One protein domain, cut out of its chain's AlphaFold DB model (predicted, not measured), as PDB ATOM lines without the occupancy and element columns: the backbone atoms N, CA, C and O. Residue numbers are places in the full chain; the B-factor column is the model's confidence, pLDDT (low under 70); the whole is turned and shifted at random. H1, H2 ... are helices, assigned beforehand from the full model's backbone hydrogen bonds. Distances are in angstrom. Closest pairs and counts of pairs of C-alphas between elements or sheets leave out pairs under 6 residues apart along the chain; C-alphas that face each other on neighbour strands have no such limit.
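This is residues 4 to 100 of the 108 residues of an uncharacterized protein of Camellia sinensis (UniProt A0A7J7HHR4). The long helix H5 runs the length of the domain, and H4 folds back beside it as a helical hairpin. H1 crosses near H5's first end, and H2 fills the space between H1 and H4. The 97 printed residues include five named helices, H1 to H5 in order, and no named strand: all helix, compact, radius of gyration of the C-alphas 13.1 A, spans 35 by 26 by 23 A.

Start at H5, residues 78 to 99. H4, residues 55 to 69, touches it, closest C-alphas Val 64 and Ile 89, 6.0 A, at a steep tilt of 40 degrees, opposite ways. H1, residues 7 to 22, touches residues 79 to 83 of H5, closest C-alphas Ile 14 and Gln 83, 6.5 A. With residues 17 to 21 H1 touches H2, residues 30 to 41, closest C-alphas Met 17 and Ile 34, 6.4 A. H3, residues 43 to 46, touches no helix and is too short for an O i to N i+4 pair; in the others every such pair is within hydrogen-bond range.

Find C-alpha 78 at (13.503, -41.259, -35.817); H5 runs 31.1 A to C-alpha 99 at (24.787, -20.436, -55.995).

The printed part has no cut and no long link; pLDDT is under 70 in 37 residues, among them 20 to 31 and 69 to 79.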
ATOM      1  N   LEU A   4      25.399 -25.233 -36.972       55.31
ATOM      2  CA  LEU A   4      26.033 -26.479 -37.441       55.31
ATOM      3  C   LEU A   4      27.335 -26.799 -36.692       55.31
ATOM      4  O   LEU A   4      27.722 -27.958 -36.596       55.31
ATOM      5  N   ALA A   5      28.005 -25.780 -36.147       55.69
ATOM      6  CA  ALA A   5      29.265 -25.940 -35.425       55.69
ATOM      7  C   ALA A   5      29.077 -26.465 -33.989       55.69
ATOM      8  O   ALA A   5      30.053 -26.810 -33.331       55.69
ATOM      9  N   SER A   6      27.841 -26.502 -33.478       67.12
ATOM     10  CA  SER A   6      27.522 -27.006 -32.140       67.12
ATOM     11  C   SER A   6      26.572 -28.196 -32.242       67.12
ATOM     12  O   SER A   6      25.360 -28.033 -32.108       67.12
ATOM     13  N   GLU A   7      27.123 -29.401 -32.425       69.19
ATOM     14  CA  GLU A   7      26.356 -30.661 -32.405       69.19
ATOM     15  C   GLU A   7      25.460 -30.774 -31.164       69.19
ATOM     16  O   GLU A   7      24.335 -31.248 -31.262       69.19
ATOM     17  N   GLU A   8      25.903 -30.262 -30.012       74.56
ATOM     18  CA  GLU A   8      25.109 -30.236 -28.780       74.56
ATOM     19  C   GLU A   8      23.845 -29.366 -28.905       74.56
ATOM     20  O   GLU A   8      22.757 -29.793 -28.518       74.56
ATOM     21  N   LYS A   9      23.962 -28.172 -29.506       71.56
ATOM     22  CA  LYS A   9      22.809 -27.289 -29.749       71.56
ATOM     23  C   LYS A   9      21.863 -27.905 -30.769       71.56
ATOM     24  O   LYS A   9      20.655 -27.898 -30.548       71.56
ATOM     25  N   LEU A  10      22.411 -28.453 -31.852       73.06
ATOM     26  CA  LEU A  10      21.631 -29.118 -32.888       73.06
ATOM     27  C   LEU A  10      20.850 -30.301 -32.297       73.06
ATOM     28  O   LEU A  10      19.643 -30.398 -32.489       73.06
ATOM     29  N   ASN A  11      21.504 -31.143 -31.497       76.50
ATOM     30  CA  ASN A  11      20.883 -32.305 -30.866       76.50
ATOM     31  C   ASN A  11      19.799 -31.907 -29.847       76.50
ATOM     32  O   ASN A  11      18.713 -32.484 -29.845       76.50
ATOM     33  N   ALA A  12      20.040 -30.877 -29.030       81.50
ATOM     34  CA  ALA A  12      19.048 -30.362 -28.080       81.50
ATOM     35  C   ALA A  12      17.807 -29.777 -28.779       81.50
ATOM     36  O   ALA A  12      16.678 -29.956 -28.313       81.50
ATOM     37  N   VAL A  13      18.006 -29.091 -29.908       76.00
ATOM     38  CA  VAL A  13      16.921 -28.595 -30.763       76.00
ATOM     39  C   VAL A  13      16.126 -29.759 -31.342       76.00
ATOM     40  O   VAL A  13      14.905 -29.783 -31.208       76.00
ATOM     41  N   ILE A  14      16.806 -30.747 -31.921       76.50
ATOM     42  CA  ILE A  14      16.173 -31.931 -32.508       76.50
ATOM     43  C   ILE A  14      15.353 -32.684 -31.458       76.50
ATOM     44  O   ILE A  14      14.221 -33.078 -31.726       76.50
ATOM     45  N   GLU A  15      15.862 -32.830 -30.234       81.00
ATOM     46  CA  GLU A  15      15.098 -33.440 -29.143       81.00
ATOM     47  C   GLU A  15      13.837 -32.655 -28.789       81.00
ATOM     48  O   GLU A  15      12.777 -33.259 -28.623       81.00
ATOM     49  N   LYS A  16      13.918 -31.320 -28.721       78.75
ATOM     50  CA  LYS A  16      12.740 -30.470 -28.498       78.75
ATOM     51  C   LYS A  16      11.711 -30.614 -29.619       78.75
ATOM     52  O   LYS A  16      10.514 -30.700 -29.345       78.75
ATOM     53  N   MET A  17      12.170 -30.668 -30.863       74.94
ATOM     54  CA  MET A  17      11.322 -30.837 -32.042       74.94
ATOM     55  C   MET A  17      10.621 -32.193 -32.058       74.94
ATOM     56  O   MET A  17       9.405 -32.250 -32.221       74.94
ATOM     57  N   LEU A  18      11.358 -33.277 -31.808       73.56
ATOM     58  CA  LEU A  18      10.808 -34.632 -31.714       73.56
ATOM     59  C   LEU A  18       9.856 -34.780 -30.526       73.56
ATOM     60  O   LEU A  18       8.833 -35.452 -30.633       73.56
ATOM     61  N   GLN A  19      10.141 -34.131 -29.392       74.00
ATOM     62  CA  GLN A  19       9.192 -34.066 -28.277       74.00
ATOM     63  C   GLN A  19       7.896 -33.357 -28.676       74.00
ATOM     64  O   GLN A  19       6.815 -33.805 -28.287       74.00
ATOM     65  N   GLN A  20       7.982 -32.266 -29.438       68.81
ATOM     66  CA  GLN A  20       6.808 -31.553 -29.936       68.81
ATOM     67  C   GLN A  20       6.016 -32.400 -30.944       68.81
ATOM     68  O   GLN A  20       4.783 -32.399 -30.911       68.81
ATOM     69  N   GLU A  21       6.711 -33.163 -31.789       66.94
ATOM     70  CA  GLU A  21       6.104 -34.114 -32.719       66.94
ATOM     71  C   GLU A  21       5.378 -35.239 -31.977       66.94
ATOM     72  O   GLU A  21       4.195 -35.449 -32.213       66.94
ATOM     73  N   ARG A  22       6.021 -35.887 -30.998       63.91
ATOM     74  CA  ARG A  22       5.408 -36.969 -30.208       63.91
ATOM     75  C   ARG A  22       4.165 -36.555 -29.426       63.91
ATOM     76  O   ARG A  22       3.295 -37.387 -29.196       63.91
ATOM     77  N   ASN A  23       4.081 -35.298 -28.992       59.06
ATOM     78  CA  ASN A  23       2.879 -34.772 -28.333       59.06
ATOM     79  C   ASN A  23       1.737 -34.489 -29.323       59.06
ATOM     80  O   ASN A  23       0.590 -34.300 -28.927       59.06
ATOM     81  N   SER A  24       2.035 -34.454 -30.618       54.66
ATOM     82  CA  SER A  24       1.072 -34.333 -31.698       54.66
ATOM     83  C   SER A  24       0.867 -35.702 -32.348       54.66
ATOM     84  O   SER A  24       1.605 -36.063 -33.248       54.66
ATOM     85  N   GLU A  25      -0.175 -36.436 -31.950       52.25
ATOM     86  CA  GLU A  25      -0.550 -37.797 -32.408       52.25
ATOM     87  C   GLU A  25      -0.768 -38.012 -33.936       52.25
ATOM     88  O   GLU A  25      -1.420 -38.971 -34.341       52.25
ATOM     89  N   LYS A  26      -0.264 -37.150 -34.829       47.97
ATOM     90  CA  LYS A  26      -0.426 -37.281 -36.283       47.97
ATOM     91  C   LYS A  26       0.868 -37.000 -37.047       47.97
ATOM     92  O   LYS A  26       1.196 -35.840 -37.289       47.97
ATOM     93  N   ASP A  27       1.470 -38.109 -37.473       49.72
ATOM     94  CA  ASP A  27       2.238 -38.336 -38.701       49.72
ATOM     95  C   ASP A  27       3.535 -37.541 -38.940       49.72
ATOM     96  O   ASP A  27       3.576 -36.313 -38.897       49.72
ATOM     97  N   ALA A  28       4.549 -38.275 -39.414       50.62
ATOM     98  CA  ALA A  28       5.845 -37.842 -39.961       50.62
ATOM     99  C   ALA A  28       5.797 -36.713 -41.022       50.62
ATOM    100  O   ALA A  28       6.825 -36.194 -41.443       50.62
ATOM    101  N   LYS A  29       4.603 -36.276 -41.450       51.16
ATOM    102  CA  LYS A  29       4.410 -35.036 -42.224       51.16
ATOM    103  C   LYS A  29       4.635 -33.766 -41.400       51.16
ATOM    104  O   LYS A  29       4.782 -32.695 -41.982       51.16
ATOM    105  N   LYS A  30       4.638 -33.851 -40.066       61.50
ATOM    106  CA  LYS A  30       4.937 -32.709 -39.197       61.50
ATOM    107  C   LYS A  30       6.423 -32.422 -39.062       61.50
ATOM    108  O   LYS A  30       6.736 -31.272 -38.777       61.50
ATOM    109  N   SER A  31       7.313 -33.385 -39.302       69.25
ATOM    110  CA  SER A  31       8.751 -33.185 -39.105       69.25
ATOM    111  C   SER A  31       9.253 -31.992 -39.918       69.25
ATOM    112  O   SER A  31       9.821 -31.058 -39.365       69.25
ATOM    113  N   THR A  32       8.906 -31.927 -41.204       70.12
ATOM    114  CA  THR A  32       9.211 -30.775 -42.063       70.12
ATOM    115  C   THR A  32       8.494 -29.495 -41.635       70.12
ATOM    116  O   THR A  32       9.083 -28.425 -41.706       70.12
ATOM    117  N   GLY A  33       7.269 -29.564 -41.112       74.25
ATOM    118  CA  GLY A  33       6.604 -28.389 -40.533       74.25
ATOM    119  C   GLY A  33       7.345 -27.821 -39.316       74.25
ATOM    120  O   GLY A  33       7.529 -26.614 -39.214       74.25
ATOM    121  N   ILE A  34       7.818 -28.693 -38.423       77.81
ATOM    122  CA  ILE A  34       8.565 -28.316 -37.219       77.81
ATOM    123  C   ILE A  34       9.944 -27.764 -37.591       77.81
ATOM    124  O   ILE A  34      10.354 -26.738 -37.050       77.81
ATOM    125  N   ILE A  35      10.643 -28.409 -38.533       78.88
ATOM    126  CA  ILE A  35      11.930 -27.917 -39.034       78.88
ATOM    127  C   ILE A  35      11.742 -26.547 -39.680       78.88
ATOM    128  O   ILE A  35      12.501 -25.634 -39.376       78.88
ATOM    129  N   ARG A  36      10.701 -26.368 -40.501       78.50
ATOM    130  CA  ARG A  36      10.389 -25.078 -41.122       78.50
ATOM    131  C   ARG A  36      10.186 -23.990 -40.073       78.50
ATOM    132  O   ARG A  36      10.899 -22.998 -40.126       78.50
ATOM    133  N   SER A  37       9.315 -24.209 -39.086       78.88
ATOM    134  CA  SER A  37       9.088 -23.222 -38.023       78.88
ATOM    135  C   SER A  37      10.368 -22.872 -37.273       78.88
ATOM    136  O   SER A  37      10.590 -21.714 -36.956       78.88
ATOM    137  N   PHE A  38      11.249 -23.838 -37.027       79.12
ATOM    138  CA  PHE A  38      12.519 -23.554 -36.368       79.12
ATOM    139  C   PHE A  38      13.502 -22.782 -37.234       79.12
ATOM    140  O   PHE A  38      14.191 -21.912 -36.709       79.12
ATOM    141  N   LEU A  39      13.600 -23.095 -38.527       78.56
ATOM    142  CA  LEU A  39      14.431 -22.322 -39.447       78.56
ATOM    143  C   LEU A  39      13.938 -20.876 -39.519       78.56
ATOM    144  O   LEU A  39      14.768 -19.982 -39.522       78.56
ATOM    145  N   GLU A  40      12.619 -20.660 -39.500       77.94
ATOM    146  CA  GLU A  40      12.005 -19.329 -39.418       77.94
ATOM    147  C   GLU A  40      12.310 -18.653 -38.067       77.94
ATOM    148  O   GLU A  40      12.782 -17.526 -38.024       77.94
ATOM    149  N   GLU A  41      12.156 -19.349 -36.935       79.19
ATOM    150  CA  GLU A  41      12.470 -18.779 -35.613       79.19
ATOM    151  C   GLU A  41      13.968 -18.488 -35.413       79.19
ATOM    152  O   GLU A  41      14.336 -17.597 -34.645       79.19
ATOM    153  N   ASN A  42      14.841 -19.234 -36.094       75.00
ATOM    154  CA  ASN A  42      16.295 -19.150 -35.960       75.00
ATOM    155  C   ASN A  42      16.961 -18.593 -37.223       75.00
ATOM    156  O   ASN A  42      18.179 -18.693 -37.346       75.00
ATOM    157  N   GLU A  43      16.208 -17.976 -38.135       75.69
ATOM    158  CA  GLU A  43      16.703 -17.481 -39.427       75.69
ATOM    159  C   GLU A  43      17.929 -16.570 -39.249       75.69
ATOM    160  O   GLU A  43      18.964 -16.768 -39.883       75.69
ATOM    161  N   LYS A  44      17.884 -15.665 -38.263       71.69
ATOM    162  CA  LYS A  44      18.972 -14.728 -37.941       71.69
ATOM    163  C   LYS A  44      20.196 -15.417 -37.343       71.69
ATOM    164  O   LYS A  44      21.319 -15.031 -37.645       71.69
ATOM    165  N   GLU A  45      19.994 -16.427 -36.498       69.81
ATOM    166  CA  GLU A  45      21.089 -17.200 -35.888       69.81
ATOM    167  C   GLU A  45      21.742 -18.159 -36.896       69.81
ATOM    168  O   GLU A  45      22.936 -18.465 -36.819       69.81
ATOM    169  N   LEU A  46      20.953 -18.635 -37.857       69.19
ATOM    170  CA  LEU A  46      21.388 -19.504 -38.939       69.19
ATOM    171  C   LEU A  46      22.014 -18.726 -40.101       69.19
ATOM    172  O   LEU A  46      22.797 -19.308 -40.848       69.19
ATOM    173  N   GLY A  47      21.726 -17.429 -40.222       69.19
ATOM    174  CA  GLY A  47      22.086 -16.631 -41.393       69.19
ATOM    175  C   GLY A  47      21.265 -17.022 -42.622       69.19
ATOM    176  O   GLY A  47      21.769 -16.961 -43.738       69.19
ATOM    177  N   LEU A  48      20.034 -17.489 -42.407       72.94
ATOM    178  CA  LEU A  48      19.087 -17.789 -43.470       72.94
ATOM    179  C   LEU A  48      18.258 -16.545 -43.787       72.94
ATOM    180  O   LEU A  48      17.945 -15.765 -42.886       72.94
ATOM    181  N   PRO A  49      17.864 -16.368 -45.053       69.06
ATOM    182  CA  PRO A  49      16.931 -15.317 -45.414       69.06
ATOM    183  C   PRO A  49      15.554 -15.576 -44.799       69.06
ATOM    184  O   PRO A  49      15.082 -16.720 -44.776       69.06
ATOM    185  N   SER A  50      14.902 -14.505 -44.333       69.56
ATOM    186  CA  SER A  50      13.537 -14.569 -43.806       69.56
ATOM    187  C   SER A  50      12.609 -15.162 -44.856       69.56
ATOM    188  O   SER A  50      12.610 -14.722 -46.007       69.56
ATOM    189  N   SER A  51      11.761 -16.110 -44.468       62.72
ATOM    190  CA  SER A  51      10.726 -16.656 -45.358       62.72
ATOM    191  C   SER A  51       9.751 -15.572 -45.854       62.72
ATOM    192  O   SER A  51       9.176 -15.707 -46.932       62.72
ATOM    193  N   GLU A  52       9.628 -14.465 -45.114       59.62
ATOM    194  CA  GLU A  52       8.878 -13.260 -45.495       59.62
ATOM    195  C   GLU A  52       9.629 -12.315 -46.458       59.62
ATOM    196  O   GLU A  52       9.021 -11.384 -46.985       59.62
ATOM    197  N   ALA A  53      10.923 -12.530 -46.731       62.38
ATOM    198  CA  ALA A  53      11.729 -11.624 -47.559       62.38
ATOM    199  C   ALA A  53      11.370 -11.666 -49.061       62.38
ATOM    200  O   ALA A  53      11.758 -10.766 -49.806       62.38
ATOM    201  N   GLY A  54      10.607 -12.667 -49.521       66.50
ATOM    202  CA  GLY A  54      10.047 -12.713 -50.878       66.50
ATOM    203  C   GLY A  54       9.735 -14.122 -51.396       66.50
ATOM    204  O   GLY A  54      10.252 -15.112 -50.883       66.50
ATOM    205  N   ASP A  55       8.927 -14.217 -52.462       72.62
ATOM    206  CA  ASP A  55       8.538 -15.485 -53.119       72.62
ATOM    207  C   ASP A  55       9.737 -16.384 -53.476       72.62
ATOM    208  O   ASP A  55       9.647 -17.607 -53.387       72.62
ATOM    209  N   SER A  56      10.888 -15.797 -53.816       74.12
ATOM    210  CA  SER A  56      12.123 -16.541 -54.096       74.12
ATOM    211  C   SER A  56      12.619 -17.344 -52.891       74.12
ATOM    212  O   SER A  56      13.150 -18.440 -53.060       74.12
ATOM    213  N   VAL A  57      12.429 -16.829 -51.672       73.25
ATOM    214  CA  VAL A  57      12.812 -17.521 -50.431       73.25
ATOM    215  C   VAL A  57      11.860 -18.669 -50.166       73.25
ATOM    216  O   VAL A  57      12.288 -19.771 -49.848       73.25
ATOM    217  N   VAL A  58      10.563 -18.439 -50.365       77.56
ATOM    218  CA  VAL A  58       9.542 -19.478 -50.213       77.56
ATOM    219  C   VAL A  58       9.801 -20.637 -51.176       77.56
ATOM    220  O   VAL A  58       9.729 -21.788 -50.756       77.56
ATOM    221  N   LEU A  59      10.165 -20.348 -52.429       80.50
ATOM    222  CA  LEU A  59      10.547 -21.367 -53.411       80.50
ATOM    223  C   LEU A  59      11.831 -22.100 -53.024       80.50
ATOM    224  O   LEU A  59      11.917 -23.306 -53.232       80.50
ATOM    225  N   LEU A  60      12.806 -21.398 -52.441       79.81
ATOM    226  CA  LEU A  60      14.021 -22.022 -51.930       79.81
ATOM    227  C   LEU A  60      13.703 -23.003 -50.793       79.81
ATOM    228  O   LEU A  60      14.126 -24.156 -50.843       79.81
ATOM    229  N   TYR A  61      12.909 -22.573 -49.809       79.31
ATOM    230  CA  TYR A  61      12.414 -23.445 -48.744       79.31
ATOM    231  C   TYR A  61      11.655 -24.639 -49.330       79.31
ATOM    232  O   TYR A  61      11.964 -25.774 -48.999       79.31
ATOM    233  N   ASP A  62      10.704 -24.425 -50.236       83.62
ATOM    234  CA  ASP A  62       9.928 -25.523 -50.822       83.62
ATOM    235  C   ASP A  62      10.812 -26.516 -51.598       83.62
ATOM    236  O   ASP A  62      10.667 -27.728 -51.436       83.62
ATOM    237  N   ALA A  63      11.790 -26.018 -52.361       84.25
ATOM    238  CA  ALA A  63      12.736 -26.838 -53.112       84.25
ATOM    239  C   ALA A  63      13.634 -27.669 -52.191       84.25
ATOM    240  O   ALA A  63      13.737 -28.880 -52.375       84.25
ATOM    241  N   VAL A  64      14.240 -27.041 -51.178       83.25
ATOM    242  CA  VAL A  64      15.084 -27.727 -50.191       83.25
ATOM    243  C   VAL A  64      14.270 -28.798 -49.475       83.25
ATOM    244  O   VAL A  64      14.645 -29.964 -49.465       83.25
ATOM    245  N   PHE A  65      13.108 -28.436 -48.935       79.19
ATOM    246  CA  PHE A  65      12.256 -29.360 -48.192       79.19
ATOM    247  C   PHE A  65      11.691 -30.493 -49.058       79.19
ATOM    248  O   PHE A  65      11.512 -31.605 -48.558       79.19
ATOM    249  N   THR A  66      11.437 -30.243 -50.344       81.62
ATOM    250  CA  THR A  66      11.047 -31.279 -51.311       81.62
ATOM    251  C   THR A  66      12.199 -32.240 -51.593       81.62
ATOM    252  O   THR A  66      11.979 -33.451 -51.625       81.62
ATOM    253  N   ASP A  67      13.421 -31.725 -51.752       79.38
ATOM    254  CA  ASP A  67      14.621 -32.536 -51.989       79.38
ATOM    255  C   ASP A  67      14.902 -33.433 -50.776       79.38
ATOM    256  O   ASP A  67      15.031 -34.648 -50.919       79.38
ATOM    257  N   VAL A  68      14.864 -32.860 -49.566       74.25
ATOM    258  CA  VAL A  68      15.162 -33.582 -48.321       74.25
ATOM    259  C   VAL A  68      14.026 -34.532 -47.925       74.25
ATOM    260  O   VAL A  68      14.272 -35.640 -47.460       74.25
ATOM    261  N   GLY A  69      12.766 -34.165 -48.179       64.31
ATOM    262  CA  GLY A  69      11.615 -35.058 -47.998       64.31
ATOM    263  C   GLY A  69      11.606 -36.259 -48.954       64.31
ATOM    264  O   GLY A  69      10.937 -37.257 -48.682       64.31
ATOM    265  N   ASN A  70      12.354 -36.184 -50.058       60.84
ATOM    266  CA  ASN A  70      12.562 -37.291 -50.988       60.84
ATOM    267  C   ASN A  70      13.755 -38.186 -50.592       60.84
ATOM    268  O   ASN A  70      13.897 -39.294 -51.124       60.84
ATOM    269  N   ILE A  71      14.588 -37.754 -49.635       58.75
ATOM    270  CA  ILE A  71      15.647 -38.583 -49.055       58.75
ATOM    271  C   ILE A  71      14.977 -39.644 -48.198       58.75
ATOM    272  O   ILE A  71      14.473 -39.412 -47.102       58.75
ATOM    273  N   LYS A  72      14.909 -40.842 -48.769       52.78
ATOM    274  CA  LYS A  72      14.305 -42.012 -48.148       52.78
ATOM    275  C   LYS A  72      15.024 -42.285 -46.830       52.78
ATOM    276  O   LYS A  72      16.213 -42.598 -46.860       52.78
ATOM    277  N   SER A  73      14.286 -42.182 -45.725       53.06
ATOM    278  CA  SER A  73      14.780 -42.354 -44.362       53.06
ATOM    279  C   SER A  73      15.757 -43.519 -44.265       53.06
ATOM    280  O   SER A  73      15.393 -44.678 -44.506       53.06
ATOM    281  N   ALA A  74      17.026 -43.205 -44.030       46.31
ATOM    282  CA  ALA A  74      18.124 -44.141 -44.184       46.31
ATOM    283  C   ALA A  74      18.272 -44.987 -42.916       46.31
ATOM    284  O   ALA A  74      19.267 -44.891 -42.215       46.31
ATOM    285  N   ALA A  75      17.280 -45.841 -42.643       47.97
ATOM    286  CA  ALA A  75      17.349 -46.942 -41.677       47.97
ATOM    287  C   ALA A  75      17.905 -46.581 -40.274       47.97
ATOM    288  O   ALA A  75      18.488 -47.447 -39.614       47.97
ATOM    289  N   GLY A  76      17.736 -45.331 -39.826       53.59
ATOM    290  CA  GLY A  76      18.137 -44.838 -38.511       53.59
ATOM    291  C   GLY A  76      16.970 -44.807 -37.518       53.59
ATOM    292  O   GLY A  76      15.832 -45.144 -37.847       53.59
ATOM    293  N   SER A  77      17.243 -44.415 -36.270       59.00
ATOM    294  CA  SER A  77      16.164 -44.052 -35.339       59.00
ATOM    295  C   SER A  77      15.496 -42.760 -35.824       59.00
ATOM    296  O   SER A  77      16.179 -41.931 -36.414       59.00
ATOM    297  N   GLU A  78      14.216 -42.522 -35.497       67.88
ATOM    298  CA  GLU A  78      13.503 -41.259 -35.817       67.88
ATOM    299  C   GLU A  78      14.342 -40.006 -35.518       67.88
ATOM    300  O   GLU A  78      14.293 -39.026 -36.253       67.88
ATOM    301  N   LYS A  79      15.157 -40.057 -34.458       69.75
ATOM    302  CA  LYS A  79      16.061 -38.977 -34.065       69.75
ATOM    303  C   LYS A  79      17.251 -38.785 -35.007       69.75
ATOM    304  O   LYS A  79      17.538 -37.648 -35.370       69.75
ATOM    305  N   ASP A  80      17.927 -39.866 -35.386       73.12
ATOM    306  CA  ASP A  80      19.045 -39.829 -36.334       73.12
ATOM    307  C   ASP A  80      18.566 -39.397 -37.723       73.12
ATOM    308  O   ASP A  80      19.190 -38.549 -38.355       73.12
ATOM    309  N   ASP A  81      17.422 -39.921 -38.164       75.06
ATOM    310  CA  ASP A  81      16.792 -39.539 -39.428       75.06
ATOM    311  C   ASP A  81      16.424 -38.051 -39.440       75.06
ATOM    312  O   ASP A  81      16.741 -37.338 -40.389       75.06
ATOM    313  N   PHE A  82      15.836 -37.547 -38.351       74.94
ATOM    314  CA  PHE A  82      15.509 -36.131 -38.208       74.94
ATOM    315  C   PHE A  82      16.765 -35.247 -38.155       74.94
ATOM    316  O   PHE A  82      16.801 -34.178 -38.765       74.94
ATOM    317  N   GLN A  83      17.817 -35.687 -37.457       77.25
ATOM    318  CA  GLN A  83      19.096 -34.978 -37.409       77.25
ATOM    319  C   GLN A  83      19.729 -34.856 -38.789       77.25
ATOM    320  O   GLN A  83      20.214 -33.785 -39.162       77.25
ATOM    321  N   LEU A  84      19.715 -35.954 -39.538       78.00
ATOM    322  CA  LEU A  84      20.233 -36.006 -40.891       78.00
ATOM    323  C   LEU A  84      19.408 -35.105 -41.816       78.00
ATOM    324  O   LEU A  84      19.992 -34.337 -42.570       78.00
ATOM    325  N   LEU A  85      18.080 -35.091 -41.656       78.56
ATOM    326  CA  LEU A  85      17.164 -34.178 -42.349       78.56
ATOM    327  C   LEU A  85      17.503 -32.704 -42.102       78.56
ATOM    328  O   LEU A  85      17.649 -31.944 -43.054       78.56
ATOM    329  N   VAL A  86      17.652 -32.283 -40.841       78.44
ATOM    330  CA  VAL A  86      17.991 -30.885 -40.515       78.44
ATOM    331  C   VAL A  86      19.351 -30.509 -41.097       78.44
ATOM    332  O   VAL A  86      19.513 -29.409 -41.624       78.44
ATOM    333  N   LYS A  87      20.328 -31.418 -41.024       80.25
ATOM    334  CA  LYS A  87      21.667 -31.186 -41.564       80.25
ATOM    335  C   LYS A  87      21.650 -31.047 -43.090       80.25
ATOM    336  O   LYS A  87      22.197 -30.072 -43.591       80.25
ATOM    337  N   GLU A  88      20.990 -31.963 -43.796       82.75
ATOM    338  CA  GLU A  88      20.800 -31.912 -45.254       82.75
ATOM    339  C   GLU A  88      20.070 -30.632 -45.676       82.75
ATOM    340  O   GLU A  88      20.510 -29.955 -46.596       82.75
ATOM    341  N   ILE A  89      18.997 -30.247 -44.971       81.62
ATOM    342  CA  ILE A  89      18.270 -28.999 -45.244       81.62
ATOM    343  C   ILE A  89      19.224 -27.806 -45.166       81.62
ATOM    344  O   ILE A  89      19.286 -27.007 -46.096       81.62
ATOM    345  N   LEU A  90      19.985 -27.689 -44.076       79.31
ATOM    346  CA  LEU A  90      20.921 -26.581 -43.882       79.31
ATOM    347  C   LEU A  90      22.038 -26.564 -44.934       79.31
ATOM    348  O   LEU A  90      22.418 -25.487 -45.387       79.31
ATOM    349  N   GLU A  91      22.541 -27.731 -45.334       81.56
ATOM    350  CA  GLU A  91      23.556 -27.858 -46.385       81.56
ATOM    351  C   GLU A  91      23.000 -27.420 -47.747       81.56
ATOM    352  O   GLU A  91      23.582 -26.553 -48.395       81.56
ATOM    353  N   LYS A  92      21.805 -27.894 -48.119       82.50
ATOM    354  CA  LYS A  92      21.103 -27.489 -49.347       82.50
ATOM    355  C   LYS A  92      20.796 -25.995 -49.374       82.50
ATOM    356  O   LYS A  92      20.898 -25.367 -50.426       82.50
ATOM    357  N   PHE A  93      20.431 -25.416 -48.229       78.69
ATOM    358  CA  PHE A  93      20.282 -23.968 -48.098       78.69
ATOM    359  C   PHE A  93      21.590 -23.244 -48.378       78.69
ATOM    360  O   PHE A  93      21.584 -22.284 -49.139       78.69
ATOM    361  N   ALA A  94      22.695 -23.694 -47.783       78.25
ATOM    362  CA  ALA A  94      24.000 -23.088 -48.006       78.25
ATOM    363  C   ALA A  94      24.418 -23.178 -49.484       78.25
ATOM    364  O   ALA A  94      24.817 -22.166 -50.048       78.25
ATOM    365  N   GLU A  95      24.247 -24.336 -50.132       80.00
ATOM    366  CA  GLU A  95      24.537 -24.513 -51.562       80.00
ATOM    367  C   GLU A  95      23.700 -23.577 -52.444       80.00
ATOM    368  O   GLU A  95      24.216 -22.943 -53.362       80.00
ATOM    369  N   GLN A  96      22.399 -23.471 -52.171       76.00
ATOM    370  CA  GLN A  96      21.502 -22.607 -52.935       76.00
ATOM    371  C   GLN A  96      21.763 -21.117 -52.688       76.00
ATOM    372  O   GLN A  96      21.635 -20.324 -53.617       76.00
ATOM    373  N   LEU A  97      22.124 -20.733 -51.460       73.12
ATOM    374  CA  LEU A  97      22.502 -19.362 -51.113       73.12
ATOM    375  C   LEU A  97      23.832 -18.971 -51.763       73.12
ATOM    376  O   LEU A  97      23.942 -17.874 -52.299       73.12
ATOM    377  N   GLU A  98      24.813 -19.876 -51.783       70.94
ATOM    378  CA  GLU A  98      26.099 -19.667 -52.458       70.94
ATOM    379  C   GLU A  98      25.936 -19.597 -53.986       70.94
ATOM    380  O   GLU A  98      26.535 -18.749 -54.646       70.94
ATOM    381  N   ALA A  99      25.082 -20.448 -54.563       71.19
ATOM    382  CA  ALA A  99      24.787 -20.436 -55.995       71.19
ATOM    383  C   ALA A  99      23.902 -19.250 -56.425       71.19
ATOM    384  O   ALA A  99      23.881 -18.904 -57.609       71.19
ATOM    385  N   ASN A 100      23.163 -18.640 -55.493       63.50
ATOM    386  CA  ASN A 100      22.209 -17.572 -55.766       63.50
ATOM    387  C   ASN A 100      22.459 -16.358 -54.845       63.50
ATOM    388  O   ASN A 100      21.739 -16.169 -53.861       63.50
TER     389      ASN A 100